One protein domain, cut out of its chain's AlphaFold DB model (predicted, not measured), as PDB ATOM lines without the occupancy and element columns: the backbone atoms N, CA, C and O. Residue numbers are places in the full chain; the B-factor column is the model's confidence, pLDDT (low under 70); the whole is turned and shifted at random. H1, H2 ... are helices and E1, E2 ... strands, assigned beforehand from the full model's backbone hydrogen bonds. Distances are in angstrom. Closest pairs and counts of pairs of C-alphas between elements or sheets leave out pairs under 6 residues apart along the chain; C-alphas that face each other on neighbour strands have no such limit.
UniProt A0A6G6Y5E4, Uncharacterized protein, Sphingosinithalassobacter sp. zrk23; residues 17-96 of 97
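What this domain is: This is residues 17 to 96 of the 97 residues of an uncharacterized protein of Sphingosinithalassobacter sp. zrk23 (UniProt A0A6G6Y5E4). A strongly twisted sheet of five antiparallel strands makes the body, and the short helix H2 packs over its E1 and E5 end; H1 lies beyond H2, off the sheet. From H2, the unnamed residues 37 to 51 loop past E5 before E1 begins, and residues 41 to 42 pair with residues 94 to 95 of E5. The printed part has 80 residues, with H1, H2, E1, E2, E3, E4 and E5 along it, and the sheet's order is E4, E3, E2, E1, E5. The class is mixed, helices and strands; the whole is compact, with a radius of gyration of the C-alphas of 12.6 A and spans of 36 by 30 by 18 A.

How they stand to each other: Start at H1, residues 17 to 25, which only just touches H2, residues 30 to 36, with 3 pairs of C-alphas within 8 A, and only at the corner by their link; the closest C-alphas, of Met 23 and Met 30, are 6.4 A apart. Their lines stand at a steep tilt of 41 degrees, the same way. In both helices every O i to N i+4 pair is within hydrogen-bond range. Next find E1, residues 52 to 55, and E5, residues 93 to 95. H2 is on the sheet at a height of 10.3 A, over E1 and only just over E5, on which 3 of its 7 C-alphas fall; its line runs slantwise to the strands, at 35 degrees to E1 on the local plane. H1 is not on the sheet. E1 and E5 are antiparallel at 168 degrees, with N 54 and O 93 at 2.9 A. E1 forms a hairpin with E2, residues 63 to 69, where N 53 and O 65 are 2.8 A apart. E2 forms a hairpin with E3, residues 72 to 76, where N 66 and O 74 are 2.8 A apart. E3 forms a hairpin with E4, residues 83 to 87, where N 86 and O 73 are 2.8 A apart. E1 to E4 form a meander, each strand the antiparallel neighbour of the one before. E4 and E5 are the edge strands and are apart.

Where its parts are: Find C-alpha 17 at (21.557, 50.927, 16.737); from there H1 runs 12.5 A to C-alpha 25. H2 is 9.7 A long and E1 10.0 A. E2, the longest strand, runs 17.2 A from C-alpha 63 at (9.568, 47.623, 28.766). E3 is 12.8 A and E4 12.9 A long. E5 runs 7.2 A to C-alpha 95 at (-2.666, 47.316, 23.234).

The domain as a whole: Look to Ala 25 and Asn 70 for the two C-alphas farthest apart, 35.6 A. The printed part has no cut. The link from H2 to E1, 15 residues, is long. The mean pLDDT of the printed part is 95.2, and no printed residue is under 70.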
ATOM      1  N   LEU A  17      21.508  49.763  17.628       94.75
ATOM      2  CA  LEU A  17      21.557  50.927  16.737       94.75
ATOM      3  C   LEU A  17      20.596  50.786  15.546       94.75
ATOM      4  O   LEU A  17      19.936  51.755  15.177       94.75
ATOM      5  N   GLY A  18      20.498  49.589  14.957       94.00
ATOM      6  CA  GLY A  18      19.562  49.315  13.867       94.00
ATOM      7  C   GLY A  18      18.103  49.467  14.302       94.00
ATOM      8  O   GLY A  18      17.324  50.106  13.599       94.00
ATOM      9  N   ALA A  19      17.761  48.952  15.485       92.38
ATOM     10  CA  ALA A  19      16.421  49.087  16.051       92.38
ATOM     11  C   ALA A  19      16.075  50.550  16.383       92.38
ATOM     12  O   ALA A  19      14.988  51.016  16.054       92.38
ATOM     13  N   VAL A  20      17.014  51.312  16.956       94.62
ATOM     14  CA  VAL A  20      16.817  52.748  17.241       94.62
ATOM     15  C   VAL A  20      16.627  53.555  15.959       94.62
ATOM     16  O   VAL A  20      15.713  54.370  15.885       94.62
ATOM     17  N   ARG A  21      17.436  53.309  14.918       94.19
ATOM     18  CA  ARG A  21      17.260  53.961  13.608       94.19
ATOM     19  C   ARG A  21      15.882  53.683  13.019       94.19
ATOM     20  O   ARG A  21      15.245  54.607  12.523       94.19
ATOM     21  N   PHE A  22      15.429  52.432  13.100       93.00
ATOM     22  CA  PHE A  22      14.084  52.063  12.677       93.00
ATOM     23  C   PHE A  22      13.026  52.845  13.464       93.00
ATOM     24  O   PHE A  22      12.201  53.509  12.846       93.00
ATOM     25  N   MET A  23      13.077  52.838  14.800       93.44
ATOM     26  CA  MET A  23      12.085  53.539  15.623       93.44
ATOM     27  C   MET A  23      12.073  55.044  15.358       93.44
ATOM     28  O   MET A  23      11.001  55.617  15.222       93.44
ATOM     29  N   ASN A  24      13.234  55.682  15.191       94.88
ATOM     30  CA  ASN A  24      13.312  57.106  14.848       94.88
ATOM     31  C   ASN A  24      12.599  57.437  13.529       94.88
ATOM     32  O   ASN A  24      11.970  58.486  13.431       94.88
ATOM     33  N   ALA A  25      12.638  56.534  12.547       93.69
ATOM     34  CA  ALA A  25      11.890  56.686  11.298       93.69
ATOM     35  C   ALA A  25      10.374  56.425  11.445       93.69
ATOM     36  O   ALA A  25       9.616  56.771  10.546       93.69
ATOM     37  N   HIS A  26       9.931  55.840  12.563       93.50
ATOM     38  CA  HIS A  26       8.551  55.400  12.814       93.50
ATOM     39  C   HIS A  26       7.954  56.024  14.092       93.50
ATOM     40  O   HIS A  26       7.158  55.402  14.788       93.50
ATOM     41  N   GLY A  27       8.337  57.263  14.418       93.81
ATOM     42  CA  GLY A  27       7.752  58.023  15.535       93.81
ATOM     43  C   GLY A  27       8.557  58.007  16.841       93.81
ATOM     44  O   GLY A  27       8.069  58.453  17.876       93.81
ATOM     45  N   GLY A  28       9.798  57.521  16.807       95.38
ATOM     46  CA  GLY A  28      10.806  57.725  17.856       95.38
ATOM     47  C   GLY A  28      10.689  56.830  19.087       95.38
ATOM     48  O   GLY A  28      11.524  56.934  19.979       95.38
ATOM     49  N   SER A  29       9.692  55.948  19.156       95.69
ATOM     50  CA  SER A  29       9.515  55.009  20.269       95.69
ATOM     51  C   SER A  29       8.848  53.720  19.813       95.69
ATOM     52  O   SER A  29       8.112  53.717  18.825       95.69
ATOM     53  N   MET A  30       9.048  52.633  20.560       94.25
ATOM     54  CA  MET A  30       8.311  51.390  20.313       94.25
ATOM     55  C   MET A  30       6.800  51.614  20.424       94.25
ATOM     56  O   MET A  30       6.033  51.092  19.621       94.25
ATOM     57  N   ALA A  31       6.374  52.455  21.369       95.44
ATOM     58  CA  ALA A  31       4.974  52.814  21.524       95.44
ATOM     59  C   ALA A  31       4.388  53.458  20.254       95.44
ATOM     60  O   ALA A  31       3.282  53.102  19.854       95.44
ATOM     61  N   ALA A  32       5.133  54.360  19.607       95.69
ATOM     62  CA  ALA A  32       4.725  54.976  18.346       95.69
ATOM     63  C   ALA A  32       4.726  53.978  17.177       95.69
ATOM     64  O   ALA A  32       3.827  54.022  16.342       95.69
ATOM     65  N   CYS A  33       5.676  53.036  17.145       94.44
ATOM     66  CA  CYS A  33       5.677  51.961  16.152       94.44
ATOM     67  C   CYS A  33       4.409  51.100  16.244       94.44
ATOM     68  O   CYS A  33       3.779  50.834  15.225       94.44
ATOM     69  N   LEU A  34       4.026  50.687  17.457       93.88
ATOM     70  CA  LEU A  34       2.834  49.864  17.699       93.88
ATOM     71  C   LEU A  34       1.548  50.597  17.293       93.88
ATOM     72  O   LEU A  34       0.672  49.998  16.669       93.88
ATOM     73  N   ASP A  35       1.474  51.901  17.573       95.12
ATOM     74  CA  ASP A  35       0.368  52.754  17.121       95.12
ATOM     75  C   ASP A  35       0.333  52.862  15.593       95.12
ATOM     76  O   ASP A  35      -0.724  52.718  14.982       95.12
ATOM     77  N   GLY A  36       1.495  53.051  14.962       93.81
ATOM     78  CA  GLY A  36       1.632  53.106  13.507       93.81
ATOM     79  C   GLY A  36       1.295  51.787  12.804       93.81
ATOM     80  O   GLY A  36       0.865  51.800  11.654       93.81
ATOM     81  N   TRP A  37       1.439  50.648  13.488       91.44
ATOM     82  CA  TRP A  37       0.983  49.341  12.996       91.44
ATOM     83  C   TRP A  37      -0.526  49.119  13.161       91.44
ATOM     84  O   TRP A  37      -1.039  48.106  12.687       91.44
ATOM     85  N   GLY A  38      -1.240  50.059  13.787       92.44
ATOM     86  CA  GLY A  38      -2.693  50.018  13.929       92.44
ATOM     87  C   GLY A  38      -3.188  49.116  15.055       92.44
ATOM     88  O   GLY A  38      -4.348  48.705  15.030       92.44
ATOM     89  N   LEU A  39      -2.339  48.790  16.038       93.62
ATOM     90  CA  LEU A  39      -2.786  48.032  17.203       93.62
ATOM     91  C   LEU A  39      -3.750  48.882  18.052       93.62
ATOM     92  O   LEU A  39      -3.404  50.014  18.405       93.62
ATOM     93  N   PRO A  40      -4.941  48.370  18.421       96.81
ATOM     94  CA  PRO A  40      -5.894  49.135  19.216       96.81
ATOM     95  C   PRO A  40      -5.348  49.441  20.611       96.81
ATOM     96  O   PRO A  40      -5.043  48.532  21.384       96.81
ATOM     97  N   ARG A  41      -5.265  50.729  20.951       97.56
ATOM     98  CA  ARG A  41      -4.972  51.197  22.311       97.56
ATOM     99  C   ARG A  41      -6.119  50.837  23.256       97.56
ATOM    100  O   ARG A  41      -7.279  51.074  22.927       97.56
ATOM    101  N   ILE A  42      -5.779  50.340  24.442       98.31
ATOM    102  CA  ILE A  42      -6.717  50.081  25.545       98.31
ATOM    103  C   ILE A  42      -6.167  50.670  26.845       98.31
ATOM    104  O   ILE A  42      -4.964  50.947  26.954       98.31
ATOM    105  N   LEU A  43      -7.024  50.853  27.851       97.44
ATOM    106  CA  LEU A  43      -6.538  51.167  29.191       97.44
ATOM    107  C   LEU A  43      -5.797  49.942  29.751       97.44
ATOM    108  O   LEU A  43      -6.275  48.820  29.592       97.44
ATOM    109  N   PRO A  44      -4.679  50.106  30.483       96.12
ATOM    110  CA  PRO A  44      -3.990  48.960  31.080       96.12
ATOM    111  C   PRO A  44      -4.862  48.106  32.010       96.12
ATOM    112  O   PRO A  44      -4.621  46.914  32.157       96.12
ATOM    113  N   ALA A  45      -5.886  48.704  32.628       95.12
ATOM    114  CA  ALA A  45      -6.849  47.992  33.465       95.12
ATOM    115  C   ALA A  45      -7.788  47.060  32.670       95.12
ATOM    116  O   ALA A  45      -8.382  46.160  33.255       95.12
ATOM    117  N   GLU A  46      -7.912  47.263  31.357       97.06
ATOM    118  CA  GLU A  46      -8.733  46.456  30.443       97.06
ATOM    119  C   GLU A  46      -7.939  45.317  29.790       97.06
ATOM    120  O   GLU A  46      -8.496  44.560  28.993       97.06
ATOM    121  N   ALA A  47      -6.640  45.205  30.095       97.44
ATOM    122  CA  ALA A  47      -5.773  44.200  29.502       97.44
ATOM    123  C   ALA A  47      -6.273  42.783  29.814       97.44
ATOM    124  O   ALA A  47      -6.524  42.417  30.969       97.44
ATOM    125  N   LEU A  48      -6.371  41.970  28.767       97.44
ATOM    126  CA  LEU A  48      -6.679  40.548  28.826       97.44
ATOM    127  C   LEU A  48      -5.415  39.719  28.588       97.44
ATOM    128  O   LEU A  48      -4.379  40.227  28.165       97.44
ATOM    129  N   ILE A  49      -5.483  38.426  28.903       98.06
ATOM    130  CA  ILE A  49      -4.361  37.511  28.671       98.06
ATOM    131  C   ILE A  49      -3.982  37.558  27.187       98.06
ATOM    132  O   ILE A  49      -4.829  37.324  26.329       98.06
ATOM    133  N   GLY A  50      -2.709  37.836  26.908       97.06
ATOM    134  CA  GLY A  50      -2.180  37.991  25.555       97.06
ATOM    135  C   GLY A  50      -2.032  39.440  25.088       97.06
ATOM    136  O   GLY A  50      -1.271  39.665  24.153       97.06
ATOM    137  N   ASP A  51      -2.663  40.416  25.746       97.88
ATOM    138  CA  ASP A  51      -2.501  41.833  25.399       97.88
ATOM    139  C   ASP A  51      -1.082  42.324  25.711       97.88
ATOM    140  O   ASP A  51      -0.404  41.824  26.616       97.88
ATOM    141  N   LEU A  52      -0.619  43.328  24.966       97.56
ATOM    142  CA  LEU A  52       0.694  43.930  25.178       97.56
ATOM    143  C   LEU A  52       0.584  45.086  26.174       97.56
ATOM    144  O   LEU A  52      -0.296  45.935  26.046       97.56
ATOM    145  N   ILE A  53       1.503  45.158  27.132       97.81
ATOM    146  CA  ILE A  53       1.610  46.244  28.110       97.81
ATOM    147  C   ILE A  53       3.000  46.872  28.007       97.81
ATOM    148  O   ILE A  53       4.009  46.172  27.931       97.81
ATOM    149  N   GLU A  54       3.045  48.199  28.046       97.38
ATOM    150  CA  GLU A  54       4.269  48.970  28.240       97.38
ATOM    151  C   GLU A  54       4.417  49.341  29.719       97.38
ATOM    152  O   GLU A  54       3.520  49.937  30.325       97.38
ATOM    153  N   MET A  55       5.571  49.019  30.289       96.00
ATOM    154  CA  MET A  55       6.019  49.452  31.610       96.00
ATOM    155  C   MET A  55       7.209  50.418  31.484       96.00
ATOM    156  O   MET A  55       7.822  50.499  30.410       96.00
ATOM    157  N   PRO A  56       7.568  51.148  32.562       94.50
ATOM    158  CA  PRO A  56       8.778  51.956  32.585       94.50
ATOM    159  C   PRO A  56      10.000  51.124  32.190       94.50
ATOM    160  O   PRO A  56      10.226  50.039  32.722       94.50
ATOM    161  N   GLY A  57      10.777  51.635  31.242       92.56
ATOM    162  CA  GLY A  57      11.959  50.969  30.712       92.56
ATOM    163  C   GLY A  57      12.848  51.950  29.960       92.56
ATOM    164  O   GLY A  57      12.569  53.149  29.907       92.56
ATOM    165  N   GLU A  58      13.928  51.443  29.374       92.44
ATOM    166  CA  GLU A  58      14.903  52.279  28.675       92.44
ATOM    167  C   GLU A  58      14.304  52.874  27.389       92.44
ATOM    168  O   GLU A  58      13.840  52.160  26.495       92.44
ATOM    169  N   ALA A  59      14.341  54.202  27.263       89.56
ATOM    170  CA  ALA A  59      13.983  54.867  26.018       89.56
ATOM    171  C   ALA A  59      15.001  54.526  24.907       89.56
ATOM    172  O   ALA A  59      16.204  54.447  25.173       89.56
ATOM    173  N   PRO A  60      14.573  54.363  23.642       93.12
ATOM    174  CA  PRO A  60      13.210  54.530  23.121       93.12
ATOM    175  C   PRO A  60      12.361  53.240  23.098       93.12
ATOM    176  O   PRO A  60      11.277  53.225  22.510       93.12
ATOM    177  N   PHE A  61      12.849  52.147  23.690       91.62
ATOM    178  CA  PHE A  61      12.195  50.837  23.633       91.62
ATOM    179  C   PHE A  61      11.003  50.728  24.587       91.62
ATOM    180  O   PHE A  61       9.975  50.169  24.210       91.62
ATOM    181  N   GLY A  62      11.151  51.247  25.812       92.19
ATOM    182  CA  GLY A  62      10.255  50.911  26.918       92.19
ATOM    183  C   GLY A  62      10.372  49.434  27.321       92.19
ATOM    184  O   GLY A  62      11.114  48.660  26.710       92.19
ATOM    185  N   ALA A  63       9.648  49.027  28.363       94.94
ATOM    186  CA  ALA A  63       9.568  47.623  28.766       94.94
ATOM    187  C   ALA A  63       8.260  47.011  28.249       94.94
ATOM    188  O   ALA A  63       7.202  47.190  28.851       94.94
ATOM    189  N   MET A  64       8.333  46.306  27.118       95.44
ATOM    190  CA  MET A  64       7.180  45.645  26.499       95.44
ATOM    191  C   MET A  64       7.002  44.233  27.054       95.44
ATOM    192  O   MET A  64       7.933  43.426  27.019       95.44
ATOM    193  N   VAL A  65       5.803  43.928  27.546       96.94
ATOM    194  CA  VAL A  65       5.472  42.637  28.166       96.94
ATOM    195  C   VAL A  65       4.107  42.131  27.708       96.94
ATOM    196  O   VAL A  65       3.211  42.921  27.420       96.94
ATOM    197  N   VAL A  66       3.931  40.813  27.658       97.75
ATOM    198  CA  VAL A  66       2.654  40.164  27.314       97.75
ATOM    199  C   VAL A  66       1.892  39.848  28.593       97.75
ATOM    200  O   VAL A  66       2.409  39.151  29.464       97.75
ATOM    201  N   TYR A  67       0.666  40.336  28.730       98.19
ATOM    202  CA  TYR A  67      -0.116  40.147  29.945       98.19
ATOM    203  C   TYR A  67      -0.534  38.683  30.134       98.19
ATOM    204  O   TYR A  67      -1.008  38.029  29.207       98.19
ATOM    205  N   LEU A  68      -0.377  38.166  31.355       97.75
ATOM    206  CA  LEU A  68      -0.734  36.794  31.738       97.75
ATOM    207  C   LEU A  68      -1.926  36.737  32.706       97.75
ATOM    208  O   LEU A  68      -2.296  35.658  33.165       97.75
ATOM    209  N   GLY A  69      -2.540  37.881  33.023       95.19
ATOM    210  CA  GLY A  69      -3.592  37.967  34.034       95.19
ATOM    211  C   GLY A  69      -3.037  38.111  35.451       95.19
ATOM    212  O   GLY A  69      -1.841  37.953  35.698       95.19
ATOM    213  N   ASN A  70      -3.921  38.449  36.394       94.56
ATOM    214  CA  ASN A  70      -3.590  38.635  37.809       94.56
ATOM    215  C   ASN A  70      -2.303  39.459  38.016       94.56
ATOM    216  O   ASN A  70      -1.412  39.004  38.722       94.56
ATOM    217  N   GLN A  71      -2.171  40.613  37.344       94.12
ATOM    218  CA  GLN A  71      -0.991  41.509  37.328       94.12
ATOM    219  C   GLN A  71       0.372  40.829  37.068       94.12
ATOM    220  O   GLN A  71       1.416  41.342  37.475       94.12
ATOM    221  N   SER A  72       0.379  39.677  36.403       97.25
ATOM    222  CA  SER A  72       1.586  39.022  35.903       97.25
ATOM    223  C   SER A  72       1.720  39.261  34.403       97.25
ATOM    224  O   SER A  72       0.720  39.357  33.691       97.25
ATOM    225  N   ALA A  73       2.951  39.338  33.911       97.50
ATOM    226  CA  ALA A  73       3.238  39.453  32.489       97.50
ATOM    227  C   ALA A  73       4.507  38.680  32.118       97.50
ATOM    228  O   ALA A  73       5.403  38.515  32.939       97.50
ATOM    229  N   LEU A  74       4.580  38.205  30.882       97.88
ATOM    230  CA  LEU A  74       5.762  37.584  30.305       97.88
ATOM    231  C   LEU A  74       6.617  38.670  29.645       97.88
ATOM    232  O   LEU A  74       6.129  39.402  28.783       97.88
ATOM    233  N   GLY A  75       7.880  38.782  30.041       95.62
ATOM    234  CA  GLY A  75       8.775  39.822  29.542       95.62
ATOM    235  C   GLY A  75      10.243  39.446  29.652       95.62
ATOM    236  O   GLY A  75      10.592  38.350  30.087       95.62
ATOM    237  N   TRP A  76      11.112  40.364  29.245       93.69
ATOM    238  CA  TRP A  76      12.555  40.247  29.441       93.69
ATOM    239  C   TRP A  76      13.007  41.186  30.563       93.69
ATOM    240  O   TRP A  76      12.483  42.294  30.689       93.69
ATOM    241  N   HIS A  77      13.971  40.740  31.364       92.31
ATOM    242  CA  HIS A  77      14.635  41.536  32.392       92.31
ATOM    243  C   HIS A  77      16.111  41.132  32.446       92.31
ATOM    244  O   HIS A  77      16.416  39.954  32.284       92.31
ATOM    245  N   GLU A  78      17.015  42.080  32.683       92.06
ATOM    246  CA  GLU A  78      18.466  41.837  32.632       92.06
ATOM    247  C   GLU A  78      18.970  40.866  33.709       92.06
ATOM    248  O   GLU A  78      19.938  40.144  33.494       92.06
ATOM    249  N   GLU A  79      18.280  40.808  34.847       93.81
ATOM    250  CA  GLU A  79      18.587  39.880  35.946       93.81
ATOM    251  C   GLU A  79      18.031  38.461  35.722       93.81
ATOM    252  O   GLU A  79      18.238  37.577  36.553       93.81
ATOM    253  N   ALA A  80      17.302  38.227  34.627       95.06
ATOM    254  CA  ALA A  80      16.772  36.916  34.275       95.06
ATOM    255  C   ALA A  80      17.580  36.285  33.131       95.06
ATOM    256  O   ALA A  80      17.958  36.952  32.172       95.06
ATOM    257  N   GLU A  81      17.783  34.965  33.185       92.69
ATOM    258  CA  GLU A  81      18.495  34.206  32.138       92.69
ATOM    259  C   GLU A  81      17.788  34.269  30.770       92.69
ATOM    260  O   GLU A  81      18.395  34.109  29.712       92.69
ATOM    261  N   GLY A  82      16.486  34.544  30.772       92.38
ATOM    262  CA  GLY A  82      15.695  34.672  29.565       92.38
ATOM    263  C   GLY A  82      14.363  35.343  29.842       92.38
ATOM    264  O   GLY A  82      14.245  36.235  30.680       92.38
ATOM    265  N   CYS A  83      13.339  34.913  29.112       92.88
ATOM    266  CA  CYS A  83      11.999  35.423  29.333       92.88
ATOM    267  C   CYS A  83      11.482  34.967  30.705       92.88
ATOM    268  O   CYS A  83      11.536  33.780  31.025       92.88
ATOM    269  N   ALA A  84      10.984  35.907  31.502       96.44
ATOM    270  CA  ALA A  84      10.558  35.680  32.873       96.44
ATOM    271  C   ALA A  84       9.135  36.191  33.103       96.44
ATOM    272  O   ALA A  84       8.638  37.075  32.399       96.44
ATOM    273  N   VAL A  85       8.484  35.634  34.124       96.69
ATOM    274  CA  VAL A  85       7.221  36.170  34.630       96.69
ATOM    275  C   VAL A  85       7.540  37.358  35.529       96.69
ATOM    276  O   VAL A  85       8.123  37.208  36.599       96.69
ATOM    277  N   LEU A  86       7.145  38.539  35.079       96.12
ATOM    278  CA  LEU A  86       7.323  39.812  35.757       96.12
ATOM    279  C   LEU A  86       6.006  40.254  36.392       96.12
ATOM    280  O   LEU A  86       4.912  39.911  35.933       96.12
ATOM    281  N   ARG A  87       6.109  41.061  37.448       96.06
ATOM    282  CA  ARG A  87       4.946  41.729  38.032       96.06
ATOM    283  C   ARG A  87       4.681  43.035  37.301       96.06
ATOM    284  O   ARG A  87       5.570  43.875  37.208       96.06
ATOM    285  N   VAL A  88       3.446  43.239  36.856       95.44
ATOM    286  CA  VAL A  88       3.037  44.504  36.249       95.44
ATOM    287  C   VAL A  88       2.915  45.563  37.338       95.44
ATOM    288  O   VAL A  88       2.023  45.493  38.188       95.44
ATOM    289  N   ARG A  89       3.811  46.552  37.311       93.75
ATOM    290  CA  ARG A  89       3.732  47.752  38.153       93.75
ATOM    291  C   ARG A  89       3.849  48.998  37.287       93.75
ATOM    292  O   ARG A  89       4.661  49.045  36.375       93.75
ATOM    293  N   HIS A  90       3.034  50.002  37.605       94.94
ATOM    294  CA  HIS A  90       3.007  51.295  36.913       94.94
ATOM    295  C   HIS A  90       2.855  51.174  35.383       94.94
ATOM    296  O   HIS A  90       3.663  51.753  34.657       94.94
ATOM    297  N   PRO A  91       1.860  50.419  34.871       96.50
ATOM    298  CA  PRO A  91       1.700  50.281  33.432       96.50
ATOM    299  C   PRO A  91       1.445  51.655  32.810       96.50
ATOM    300  O   PRO A  91       0.594  52.415  33.276       96.50
ATOM    301  N   LEU A  92       2.201  51.966  31.765       97.19
ATOM    302  CA  LEU A  92       2.102  53.238  31.064       97.19
ATOM    303  C   LEU A  92       0.987  53.169  30.028       97.19
ATOM    304  O   LEU A  92       0.180  54.091  29.925       97.19
ATOM    305  N   ARG A  93       0.956  52.085  29.244       97.19
ATOM    306  CA  ARG A  93       0.030  51.910  28.121       97.19
ATOM    307  C   ARG A  93      -0.216  50.429  27.826       97.19
ATOM    308  O   ARG A  93       0.561  49.583  28.262       97.19
ATOM    309  N   ALA A  94      -1.270  50.123  27.073       98.00
ATOM    310  CA  ALA A  94      -1.565  48.766  26.623       98.00
ATOM    311  C   ALA A  94      -2.186  48.737  25.214       98.00
ATOM    312  O   ALA A  94      -2.727  49.746  24.745       98.00
ATOM    313  N   TRP A  95      -2.097  47.579  24.556       98.19
ATOM    314  CA  TRP A  95      -2.666  47.316  23.234       98.19
ATOM    315  C   TRP A  95      -3.333  45.946  23.178       98.19
ATOM    316  O   TRP A  95      -2.800  44.968  23.707       98.19
ATOM    317  N   ARG A  96      -4.461  45.884  22.468       96.81
ATOM    318  CA  ARG A  96      -5.153  44.637  22.132       96.81
ATOM    319  C   ARG A  96      -4.429  43.924  20.990       96.81
ATOM    320  O   ARG A  96      -4.167  44.557  19.963       96.81
TER     321      ARG A  96